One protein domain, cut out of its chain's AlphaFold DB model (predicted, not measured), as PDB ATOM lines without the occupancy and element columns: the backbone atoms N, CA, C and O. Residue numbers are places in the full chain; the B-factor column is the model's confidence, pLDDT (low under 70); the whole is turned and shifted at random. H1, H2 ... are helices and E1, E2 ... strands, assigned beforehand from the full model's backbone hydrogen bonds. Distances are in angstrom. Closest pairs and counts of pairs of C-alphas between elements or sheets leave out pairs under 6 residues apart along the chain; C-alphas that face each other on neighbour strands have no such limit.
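Overview. This is residues 555 to 619 and 637 to 646 of the 1003 residues of an uncharacterized protein of Fomitopsis pinicola (strain FP-58527) (UniProt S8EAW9). A small two-stranded hairpin, E1 and E2, lies beside the first part of H2, the helix in the middle of the domain, with E1 the strand nearer to the helix. H1 lies on one side of H2 and H3 on another, both with few contacts to it, and the stretch 585 to 598 folds back from the end of H2 to E1. The printed part has 75 residues, with three named helices and two named strands in the order H1, H2, E1, E2, H3. The sheet E1 - E2 is antiparallel; the class is mostly helix, with under half of the printed residues in named elements. The whole is compact, with a radius of gyration of the C-alphas of 12.1 A and spans of 32 by 29 by 20 A.

Along the chain. E1 is residues 599 to 601, its C-alpha 599 at (-8.028, -18.665, -68.589), and E2 is residues 607 to 609. H2, the longest helix, is residues 572 to 584 and measures 18.2 A from first to last C-alpha. H1 is residues 555 to 565, 15.3 A long, beginning at C-alpha 555 at (-16.946, -19.892, -84.283). H3 is residues 640 to 646, 10.0 A long, ending at C-alpha 646 at (-17.887, -4.231, -70.420).

Arrangement. E1 and E2 form a hairpin of antiparallel strands, with 131 degrees between their directions. N 600 and O 608 are 2.9 A apart, and N 608 and O 600 are 2.8 A apart, both within hydrogen-bond range. H2 and E1 have 6 pairs of C-alphas within 8 A, the closest being those of Leu 575 and Val 600, 6.1 A apart. H2 and E2 are apart. H1 and H2 are close but not clearly touching, with the closest C-alphas, those of Ala 559 and Phe 582, 7.1 A apart; they run opposite ways at a steep tilt of 38 degrees. H2 and H3 are also close but not clearly touching, with the closest C-alphas, those of Ile 576 and Tyr 642, 6.3 A apart; they run the same way at a shallow tilt of 26 degrees. H1 and H3 are apart. In H1, H2 and H3 every O i to N i+4 pair is within hydrogen-bond range.

Size, cuts and confidence. The two C-alphas farthest apart are those of Leu 557 and Glu 619, at 35.9 A. Residues 620 to 636 are not printed, and C-alphas 619 and 637 are 16.3 A apart across this cut, which falls in the link from E2 to H3. The link from H2 to E1 is long, with 14 residues. The mean pLDDT of the printed part is 78.2, and the model's confidence is under 70 at residues 565 to 569, 595 to 597, 617 to 619 and 645 to 646.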
ATOM      1  N   PRO A 555     -17.041 -20.199 -85.707       78.88
ATOM      2  CA  PRO A 555     -16.946 -19.892 -84.283       78.88
ATOM      3  C   PRO A 555     -16.787 -21.128 -83.381       78.88
ATOM      4  O   PRO A 555     -16.140 -21.062 -82.336       78.88
ATOM      5  N   THR A 556     -17.333 -22.276 -83.772       82.19
ATOM      6  CA  THR A 556     -17.227 -23.520 -83.001       82.19
ATOM      7  C   THR A 556     -15.790 -24.042 -82.995       82.19
ATOM      8  O   THR A 556     -15.271 -24.447 -81.949       82.19
ATOM      9  N   LEU A 557     -15.112 -23.994 -84.141       79.62
ATOM     10  CA  LEU A 557     -13.717 -24.391 -84.290       79.62
ATOM     11  C   LEU A 557     -12.777 -23.459 -83.515       79.62
ATOM     12  O   LEU A 557     -11.882 -23.944 -82.820       79.62
ATOM     13  N   VAL A 558     -13.016 -22.145 -83.579       80.44
ATOM     14  CA  VAL A 558     -12.278 -21.129 -82.806       80.44
ATOM     15  C   VAL A 558     -12.433 -21.375 -81.307       80.44
ATOM     16  O   VAL A 558     -11.433 -21.523 -80.608       80.44
ATOM     17  N   ALA A 559     -13.667 -21.526 -80.817       79.94
ATOM     18  CA  ALA A 559     -13.945 -21.821 -79.413       79.94
ATOM     19  C   ALA A 559     -13.248 -23.105 -78.937       79.94
ATOM     20  O   ALA A 559     -12.584 -23.114 -77.902       79.94
ATOM     21  N   THR A 560     -13.347 -24.182 -79.721       80.06
ATOM     22  CA  THR A 560     -12.727 -25.475 -79.397       80.06
ATOM     23  C   THR A 560     -11.207 -25.353 -79.304       80.06
ATOM     24  O   THR A 560     -10.593 -25.879 -78.375       80.06
ATOM     25  N   LYS A 561     -10.585 -24.632 -80.241       78.50
ATOM     26  CA  LYS A 561      -9.135 -24.435 -80.278       78.50
ATOM     27  C   LYS A 561      -8.646 -23.570 -79.111       78.50
ATOM     28  O   LYS A 561      -7.673 -23.957 -78.470       78.50
ATOM     29  N   ILE A 562      -9.356 -22.487 -78.773       79.75
ATOM     30  CA  ILE A 562      -9.056 -21.641 -77.602       79.75
ATOM     31  C   ILE A 562      -9.110 -22.464 -76.310       79.75
ATOM     32  O   ILE A 562      -8.203 -22.378 -75.481       79.75
ATOM     33  N   LEU A 563     -10.132 -23.310 -76.145       77.19
ATOM     34  CA  LEU A 563     -10.258 -24.167 -74.960       77.19
ATOM     35  C   LEU A 563      -9.145 -25.220 -74.883       77.19
ATOM     36  O   LEU A 563      -8.626 -25.471 -73.797       77.19
ATOM     37  N   LEU A 564      -8.722 -25.792 -76.016       74.81
ATOM     38  CA  LEU A 564      -7.611 -26.752 -76.073       74.81
ATOM     39  C   LEU A 564      -6.232 -26.106 -75.843       74.81
ATOM     40  O   LEU A 564      -5.341 -26.755 -75.297       74.81
ATOM     41  N   GLN A 565      -6.040 -24.846 -76.239       69.75
ATOM     42  CA  GLN A 565      -4.784 -24.096 -76.072       69.75
ATOM     43  C   GLN A 565      -4.679 -23.353 -74.726       69.75
ATOM     44  O   GLN A 565      -3.650 -22.742 -74.445       69.75
ATOM     45  N   SER A 566      -5.687 -23.470 -73.853       60.69
ATOM     46  CA  SER A 566      -5.789 -22.797 -72.542       60.69
ATOM     47  C   SER A 566      -4.674 -23.114 -71.520       60.69
ATOM     48  O   SER A 566      -4.675 -22.579 -70.414       60.69
ATOM     49  N   ASN A 567      -3.685 -23.941 -71.876       55.06
ATOM     50  CA  ASN A 567      -2.517 -24.260 -71.047       55.06
ATOM     51  C   ASN A 567      -1.274 -23.387 -71.335       55.06
ATOM     52  O   ASN A 567      -0.240 -23.594 -70.702       55.06
ATOM     53  N   GLN A 568      -1.336 -22.435 -72.273       62.16
ATOM     54  CA  GLN A 568      -0.201 -21.577 -72.648       62.16
ATOM     55  C   GLN A 568      -0.293 -20.174 -72.018       62.16
ATOM     56  O   GLN A 568      -1.379 -19.630 -71.831       62.16
ATOM     57  N   SER A 569       0.856 -19.581 -71.672       69.12
ATOM     58  CA  SER A 569       0.933 -18.190 -71.203       69.12
ATOM     59  C   SER A 569       0.643 -17.244 -72.372       69.12
ATOM     60  O   SER A 569       1.376 -17.258 -73.358       69.12
ATOM     61  N   ALA A 570      -0.429 -16.454 -72.274       76.56
ATOM     62  CA  ALA A 570      -0.864 -15.527 -73.317       76.56
ATOM     63  C   ALA A 570      -0.888 -14.072 -72.802       76.56
ATOM     64  O   ALA A 570      -1.167 -13.850 -71.619       76.56
ATOM     65  N   PRO A 571      -0.628 -13.070 -73.666       83.31
ATOM     66  CA  PRO A 571      -0.756 -11.659 -73.308       83.31
ATOM     67  C   PRO A 571      -2.187 -11.289 -72.894       83.31
ATOM     68  O   PRO A 571      -3.158 -11.851 -73.405       83.31
ATOM     69  N   LEU A 572      -2.321 -10.270 -72.035       82.81
ATOM     70  CA  LEU A 572      -3.615  -9.744 -71.577       82.81
ATOM     71  C   LEU A 572      -4.579  -9.451 -72.740       82.81
ATOM     72  O   LEU A 572      -5.741  -9.840 -72.689       82.81
ATOM     73  N   GLN A 573      -4.089  -8.812 -73.808       81.69
ATOM     74  CA  GLN A 573      -4.910  -8.434 -74.965       81.69
ATOM     75  C   GLN A 573      -5.491  -9.647 -75.706       81.69
ATOM     76  O   GLN A 573      -6.658  -9.634 -76.091       81.69
ATOM     77  N   THR A 574      -4.724 -10.731 -75.839       81.62
ATOM     78  CA  THR A 574      -5.204 -11.984 -76.438       81.62
ATOM     79  C   THR A 574      -6.269 -12.642 -75.560       81.62
ATOM     80  O   THR A 574      -7.319 -13.035 -76.061       81.62
ATOM     81  N   LEU A 575      -6.067 -12.695 -74.237       83.69
ATOM     82  CA  LEU A 575      -7.065 -13.253 -73.314       83.69
ATOM     83  C   LEU A 575      -8.359 -12.419 -73.273       83.69
ATOM     84  O   LEU A 575      -9.447 -12.982 -73.131       83.69
ATOM     85  N   ILE A 576      -8.263 -11.095 -73.424       82.31
ATOM     86  CA  ILE A 576      -9.417 -10.199 -73.577       82.31
ATOM     87  C   ILE A 576     -10.167 -10.501 -74.880       82.31
ATOM     88  O   ILE A 576     -11.387 -10.672 -74.845       82.31
ATOM     89  N   ARG A 577      -9.463 -10.622 -76.016       81.00
ATOM     90  CA  ARG A 577     -10.077 -10.982 -77.306       81.00
ATOM     91  C   ARG A 577     -10.762 -12.351 -77.251       81.00
ATOM     92  O   ARG A 577     -11.898 -12.465 -77.702       81.00
ATOM     93  N   CYS A 578     -10.156 -13.347 -76.598       82.69
ATOM     94  CA  CYS A 578     -10.775 -14.654 -76.336       82.69
ATOM     95  C   CYS A 578     -12.067 -14.554 -75.517       82.69
ATOM     96  O   CYS A 578     -13.085 -15.131 -75.903       82.69
ATOM     97  N   ALA A 579     -12.054 -13.813 -74.406       81.88
ATOM     98  CA  ALA A 579     -13.243 -13.634 -73.570       81.88
ATOM     99  C   ALA A 579     -14.365 -12.913 -74.336       81.88
ATOM    100  O   ALA A 579     -15.527 -13.326 -74.287       81.88
ATOM    101  N   ARG A 580     -14.006 -11.876 -75.103       80.56
ATOM    102  CA  ARG A 580     -14.922 -11.140 -75.978       80.56
ATOM    103  C   ARG A 580     -15.546 -12.048 -77.034       80.56
ATOM    104  O   ARG A 580     -16.759 -12.012 -77.210       80.56
ATOM    105  N   PHE A 581     -14.757 -12.905 -77.672       83.62
ATOM    106  CA  PHE A 581     -15.249 -13.851 -78.667       83.62
ATOM    107  C   PHE A 581     -16.303 -14.818 -78.101       83.62
ATOM    108  O   PHE A 581     -17.346 -15.014 -78.731       83.62
ATOM    109  N   PHE A 582     -16.073 -15.390 -76.911       83.56
ATOM    110  CA  PHE A 582     -17.067 -16.246 -76.243       83.56
ATOM    111  C   PHE A 582     -18.331 -15.470 -75.875       83.56
ATOM    112  O   PHE A 582     -19.435 -15.983 -76.049       83.56
ATOM    113  N   TYR A 583     -18.187 -14.225 -75.417       79.94
ATOM    114  CA  TYR A 583     -19.327 -13.360 -75.131       79.94
ATOM    115  C   TYR A 583     -20.136 -13.050 -76.396       79.94
ATOM    116  O   TYR A 583     -21.350 -13.230 -76.401       79.94
ATOM    117  N   GLU A 584     -19.501 -12.629 -77.486       79.75
ATOM    118  CA  GLU A 584     -20.173 -12.302 -78.753       79.75
ATOM    119  C   GLU A 584     -20.787 -13.536 -79.431       79.75
ATOM    120  O   GLU A 584     -21.845 -13.448 -80.053       79.75
ATOM    121  N   SER A 585     -20.170 -14.710 -79.269       80.06
ATOM    122  CA  SER A 585     -20.630 -15.966 -79.874       80.06
ATOM    123  C   SER A 585     -21.586 -16.774 -78.988       80.06
ATOM    124  O   SER A 585     -22.026 -17.841 -79.407       80.06
ATOM    125  N   ARG A 586     -21.961 -16.271 -77.802       79.38
ATOM    126  CA  ARG A 586     -22.747 -16.998 -76.779       79.38
ATOM    127  C   ARG A 586     -24.102 -17.544 -77.244       79.38
ATOM    128  O   ARG A 586     -24.580 -18.523 -76.690       79.38
ATOM    129  N   ASN A 587     -24.713 -16.910 -78.245       78.25
ATOM    130  CA  ASN A 587     -26.024 -17.296 -78.781       78.25
ATOM    131  C   ASN A 587     -25.925 -18.108 -80.085       78.25
ATOM    132  O   ASN A 587     -26.952 -18.416 -80.687       78.25
ATOM    133  N   LYS A 588     -24.714 -18.413 -80.568       80.12
ATOM    134  CA  LYS A 588     -24.521 -19.180 -81.805       80.12
ATOM    135  C   LYS A 588     -24.620 -20.676 -81.509       80.12
ATOM    136  O   LYS A 588     -23.945 -21.179 -80.613       80.12
ATOM    137  N   GLU A 589     -25.444 -21.389 -82.276       74.94
ATOM    138  CA  GLU A 589     -25.582 -22.843 -82.149       74.94
ATOM    139  C   GLU A 589     -24.239 -23.563 -82.347       74.94
ATOM    140  O   GLU A 589     -23.469 -23.251 -83.255       74.94
ATOM    141  N   GLY A 590     -23.970 -24.559 -81.496       75.19
ATOM    142  CA  GLY A 590     -22.807 -25.443 -81.605       75.19
ATOM    143  C   GLY A 590     -21.514 -24.935 -80.960       75.19
ATOM    144  O   GLY A 590     -20.594 -25.734 -80.793       75.19
ATOM    145  N   VAL A 591     -21.438 -23.666 -80.541       82.25
ATOM    146  CA  VAL A 591     -20.265 -23.135 -79.830       82.25
ATOM    147  C   VAL A 591     -20.213 -23.732 -78.417       82.25
ATOM    148  O   VAL A 591     -21.166 -23.551 -77.654       82.25
ATOM    149  N   PRO A 592     -19.138 -24.450 -78.030       80.56
ATOM    150  CA  PRO A 592     -19.027 -24.978 -76.678       80.56
ATOM    151  C   PRO A 592     -18.977 -23.815 -75.677       80.56
ATOM    152  O   PRO A 592     -18.254 -22.844 -75.922       80.56
ATOM    153  N   PRO A 593     -19.708 -23.883 -74.550       75.50
ATOM    154  CA  PRO A 593     -19.568 -22.876 -73.510       75.50
ATOM    155  C   PRO A 593     -18.124 -22.887 -72.989       75.50
ATOM    156  O   PRO A 593     -17.489 -23.950 -72.974       75.50
ATOM    157  N   PRO A 594     -17.587 -21.734 -72.554       72.00
ATOM    158  CA  PRO A 594     -16.284 -21.719 -71.914       72.00
ATOM    159  C   PRO A 594     -16.325 -22.663 -70.705       72.00
ATOM    160  O   PRO A 594     -17.225 -22.571 -69.869       72.00
ATOM    161  N   SER A 595     -15.398 -23.623 -70.637       66.38
ATOM    162  CA  SER A 595     -15.297 -24.517 -69.481       66.38
ATOM    163  C   SER A 595     -14.966 -23.708 -68.225       66.38
ATOM    164  O   SER A 595     -14.385 -22.626 -68.312       66.38
ATOM    165  N   THR A 596     -15.258 -24.246 -67.036       59.22
ATOM    166  CA  THR A 596     -14.860 -23.631 -65.751       59.22
ATOM    167  C   THR A 596     -13.351 -23.361 -65.654       59.22
ATOM    168  O   THR A 596     -12.922 -22.512 -64.885       59.22
ATOM    169  N   SER A 597     -12.550 -24.009 -66.502       62.56
ATOM    170  CA  SER A 597     -11.106 -23.830 -66.653       62.56
ATOM    171  C   SER A 597     -10.658 -22.739 -67.649       62.56
ATOM    172  O   SER A 597      -9.465 -22.678 -67.960       62.56
ATOM    173  N   PHE A 598     -11.553 -21.887 -68.166       79.38
ATOM    174  CA  PHE A 598     -11.189 -20.803 -69.091       79.38
ATOM    175  C   PHE A 598     -10.179 -19.840 -68.446       79.38
ATOM    176  O   PHE A 598     -10.348 -19.420 -67.305       79.38
ATOM    177  N   LYS A 599      -9.093 -19.504 -69.151       83.38
ATOM    178  CA  LYS A 599      -8.028 -18.665 -68.589       83.38
ATOM    179  C   LYS A 599      -8.327 -17.185 -68.753       83.38
ATOM    180  O   LYS A 599      -8.635 -16.711 -69.843       83.38
ATOM    181  N   VAL A 600      -8.147 -16.453 -67.668       84.06
ATOM    182  CA  VAL A 600      -8.284 -15.001 -67.586       84.06
ATOM    183  C   VAL A 600      -7.114 -14.426 -66.795       84.06
ATOM    184  O   VAL A 600      -6.404 -15.160 -66.107       84.06
ATOM    185  N   MET A 601      -6.874 -13.124 -66.902       87.69
ATOM    186  CA  MET A 601      -5.818 -12.459 -66.136       87.69
ATOM    187  C   MET A 601      -6.407 -11.741 -64.919       87.69
ATOM    188  O   MET A 601      -7.388 -11.008 -65.050       87.69
ATOM    189  N   ASP A 602      -5.815 -11.950 -63.744       87.44
ATOM    190  CA  ASP A 602      -6.167 -11.203 -62.535       87.44
ATOM    191  C   ASP A 602      -5.525  -9.800 -62.517       87.44
ATOM    192  O   ASP A 602      -4.658  -9.471 -63.330       87.44
ATOM    193  N   GLN A 603      -5.942  -8.952 -61.577       84.44
ATOM    194  CA  GLN A 603      -5.412  -7.588 -61.404       84.44
ATOM    195  C   GLN A 603      -3.910  -7.531 -61.097       84.44
ATOM    196  O   GLN A 603      -3.286  -6.493 -61.299       84.44
ATOM    197  N   SER A 604      -3.312  -8.631 -60.633       82.56
ATOM    198  CA  SER A 604      -1.868  -8.730 -60.400       82.56
ATOM    199  C   SER A 604      -1.083  -9.150 -61.651       82.56
ATOM    200  O   SER A 604       0.132  -9.347 -61.580       82.56
ATOM    201  N   GLY A 605      -1.763  -9.292 -62.794       81.12
ATOM    202  CA  GLY A 605      -1.176  -9.698 -64.069       81.12
ATOM    203  C   GLY A 605      -0.932 -11.205 -64.184       81.12
ATOM    204  O   GLY A 605      -0.218 -11.645 -65.085       81.12
ATOM    205  N   ARG A 606      -1.490 -12.022 -63.279       84.56
ATOM    206  CA  ARG A 606      -1.309 -13.481 -63.292       84.56
ATOM    207  C   ARG A 606      -2.439 -14.150 -64.064       84.56
ATOM    208  O   ARG A 606      -3.612 -13.837 -63.876       84.56
ATOM    209  N   VAL A 607      -2.082 -15.104 -64.922       85.31
ATOM    210  CA  VAL A 607      -3.058 -15.936 -65.637       85.31
ATOM    211  C   VAL A 607      -3.626 -16.975 -64.670       85.31
ATOM    212  O   VAL A 607      -2.891 -17.790 -64.116       85.31
ATOM    213  N   THR A 608      -4.937 -16.951 -64.475       83.19
ATOM    214  CA  THR A 608      -5.692 -17.796 -63.540       83.19
ATOM    215  C   THR A 608      -6.946 -18.336 -64.238       83.19
ATOM    216  O   THR A 608      -7.218 -17.978 -65.385       83.19
ATOM    217  N   THR A 609      -7.680 -19.263 -63.627       84.62
ATOM    218  CA  THR A 609      -8.945 -19.761 -64.197       84.62
ATOM    219  C   THR A 609     -10.114 -18.840 -63.851       84.62
ATOM    220  O   THR A 609     -10.095 -18.139 -62.839       84.62
ATOM    221  N   SER A 610     -11.124 -18.806 -64.718       82.69
ATOM    222  CA  SER A 610     -12.287 -17.923 -64.603       82.69
ATOM    223  C   SER A 610     -13.154 -18.197 -63.376       82.69
ATOM    224  O   SER A 610     -13.866 -17.301 -62.940       82.69
ATOM    225  N   ASP A 611     -13.106 -19.408 -62.821       82.56
ATOM    226  CA  ASP A 611     -13.801 -19.801 -61.590       82.56
ATOM    227  C   ASP A 611     -13.077 -19.361 -60.302       82.56
ATOM    228  O   ASP A 611     -13.664 -19.400 -59.224       82.56
ATOM    229  N   GLU A 612     -11.828 -18.900 -60.407       83.62
ATOM    230  CA  GLU A 612     -11.017 -18.425 -59.278       83.62
ATOM    231  C   GLU A 612     -10.997 -16.894 -59.132       83.62
ATOM    232  O   GLU A 612     -10.293 -16.374 -58.261       83.62
ATOM    233  N   VAL A 613     -11.716 -16.160 -59.987       85.38
ATOM    234  CA  VAL A 613     -11.725 -14.691 -59.981       85.38
ATOM    235  C   VAL A 613     -13.118 -14.107 -59.840       85.38
ATOM    236  O   VAL A 613     -14.096 -14.608 -60.387       85.38
ATOM    237  N   TYR A 614     -13.181 -12.973 -59.156       83.38
ATOM    238  CA  TYR A 614     -14.377 -12.160 -59.019       83.38
ATOM    239  C   TYR A 614     -14.335 -10.991 -60.007       83.38
ATOM    240  O   TYR A 614     -13.282 -10.404 -60.269       83.38
ATOM    241  N   MET A 615     -15.490 -10.644 -60.571       80.75
ATOM    242  CA  MET A 615     -15.667  -9.453 -61.397       80.75
ATOM    243  C   MET A 615     -16.540  -8.469 -60.629       80.75
ATOM    244  O   MET A 615     -17.623  -8.822 -60.172       80.75
ATOM    245  N   GLU A 616     -16.065  -7.240 -60.503       75.56
ATOM    246  CA  GLU A 616     -16.838  -6.152 -59.927       75.56
ATOM    247  C   GLU A 616     -17.468  -5.336 -61.055       75.56
ATOM    248  O   GLU A 616     -16.770  -4.854 -61.950       75.56
ATOM    249  N   LEU A 617     -18.795  -5.243 -61.046       68.69
ATOM    250  CA  LEU A 617     -19.544  -4.519 -62.065       68.69
ATOM    251  C   LEU A 617     -19.623  -3.029 -61.690       68.69
ATOM    252  O   LEU A 617     -19.846  -2.719 -60.521       68.69
ATOM    253  N   PRO A 618     -19.476  -2.100 -62.652       64.06
ATOM    254  CA  PRO A 618     -19.702  -0.680 -62.404       64.06
ATOM    255  C   PRO A 618     -21.138  -0.429 -61.919       64.06
ATOM    256  O   PRO A 618     -22.081  -0.978 -62.492       64.06
ATOM    257  N   GLU A 619     -21.284   0.393 -60.877       63.12
ATOM    258  CA  GLU A 619     -22.533   0.701 -60.164       63.12
ATOM    259  C   GLU A 619     -23.703   0.996 -61.114       63.12
ATOM    260  O   GLU A 619     -23.636   1.948 -61.894       63.12
ATOM    261  N   PHE A 637      -9.358 -10.686 -58.184       86.25
ATOM    262  CA  PHE A 637     -10.273  -9.949 -59.053       86.25
ATOM    263  C   PHE A 637      -9.759  -9.942 -60.491       86.25
ATOM    264  O   PHE A 637      -8.549  -9.939 -60.725       86.25
ATOM    265  N   LEU A 638     -10.679  -9.936 -61.454       86.06
ATOM    266  CA  LEU A 638     -10.369  -9.857 -62.880       86.06
ATOM    267  C   LEU A 638      -9.670  -8.526 -63.217       86.06
ATOM    268  O   LEU A 638     -10.019  -7.479 -62.661       86.06
ATOM    269  N   HIS A 639      -8.687  -8.560 -64.120       87.69
ATOM    270  CA  HIS A 639      -7.944  -7.372 -64.551       87.69
ATOM    271  C   HIS A 639      -8.884  -6.257 -65.055       87.69
ATOM    272  O   HIS A 639      -9.850  -6.522 -65.772       87.69
ATOM    273  N   GLU A 640      -8.597  -4.996 -64.711       81.75
ATOM    274  CA  GLU A 640      -9.513  -3.859 -64.927       81.75
ATOM    275  C   GLU A 640      -9.912  -3.648 -66.395       81.75
ATOM    276  O   GLU A 640     -11.026  -3.220 -66.690       81.75
ATOM    277  N   ASP A 641      -9.024  -3.977 -67.331       82.88
ATOM    278  CA  ASP A 641      -9.277  -3.801 -68.764       82.88
ATOM    279  C   ASP A 641     -10.405  -4.699 -69.307       82.88
ATOM    280  O   ASP A 641     -11.077  -4.304 -70.260       82.88
ATOM    281  N   TYR A 642     -10.704  -5.840 -68.669       80.81
ATOM    282  CA  TYR A 642     -11.915  -6.613 -68.991       80.81
ATOM    283  C   TYR A 642     -13.192  -5.840 -68.621       80.81
ATOM    284  O   TYR A 642     -14.189  -5.889 -69.342       80.81
ATOM    285  N   VAL A 643     -13.158  -5.106 -67.504       75.38
ATOM    286  CA  VAL A 643     -14.302  -4.363 -66.953       75.38
ATOM    287  C   VAL A 643     -14.537  -3.056 -67.718       75.38
ATOM    288  O   VAL A 643     -15.683  -2.703 -67.996       75.38
ATOM    289  N   LYS A 644     -13.470  -2.361 -68.140       73.75
ATOM    290  CA  LYS A 644     -13.570  -1.152 -68.984       73.75
ATOM    291  C   LYS A 644     -14.296  -1.434 -70.303       73.75
ATOM    292  O   LYS A 644     -15.144  -0.645 -70.715       73.75
ATOM    293  N   LEU A 645     -14.010  -2.573 -70.933       66.88
ATOM    294  CA  LEU A 645     -14.679  -3.005 -72.165       66.88
ATOM    295  C   LEU A 645     -16.159  -3.345 -71.940       66.88
ATOM    296  O   LEU A 645     -16.998  -2.988 -72.764       66.88
ATOM    297  N   TYR A 646     -16.495  -3.976 -70.810       64.81
ATOM    298  CA  TYR A 646     -17.887  -4.231 -70.420       64.81
ATOM    299  C   TYR A 646     -18.684  -2.926 -70.248       64.81
ATOM    300  O   TYR A 646     -19.793  -2.802 -70.772       64.81
TER     301      TYR A 646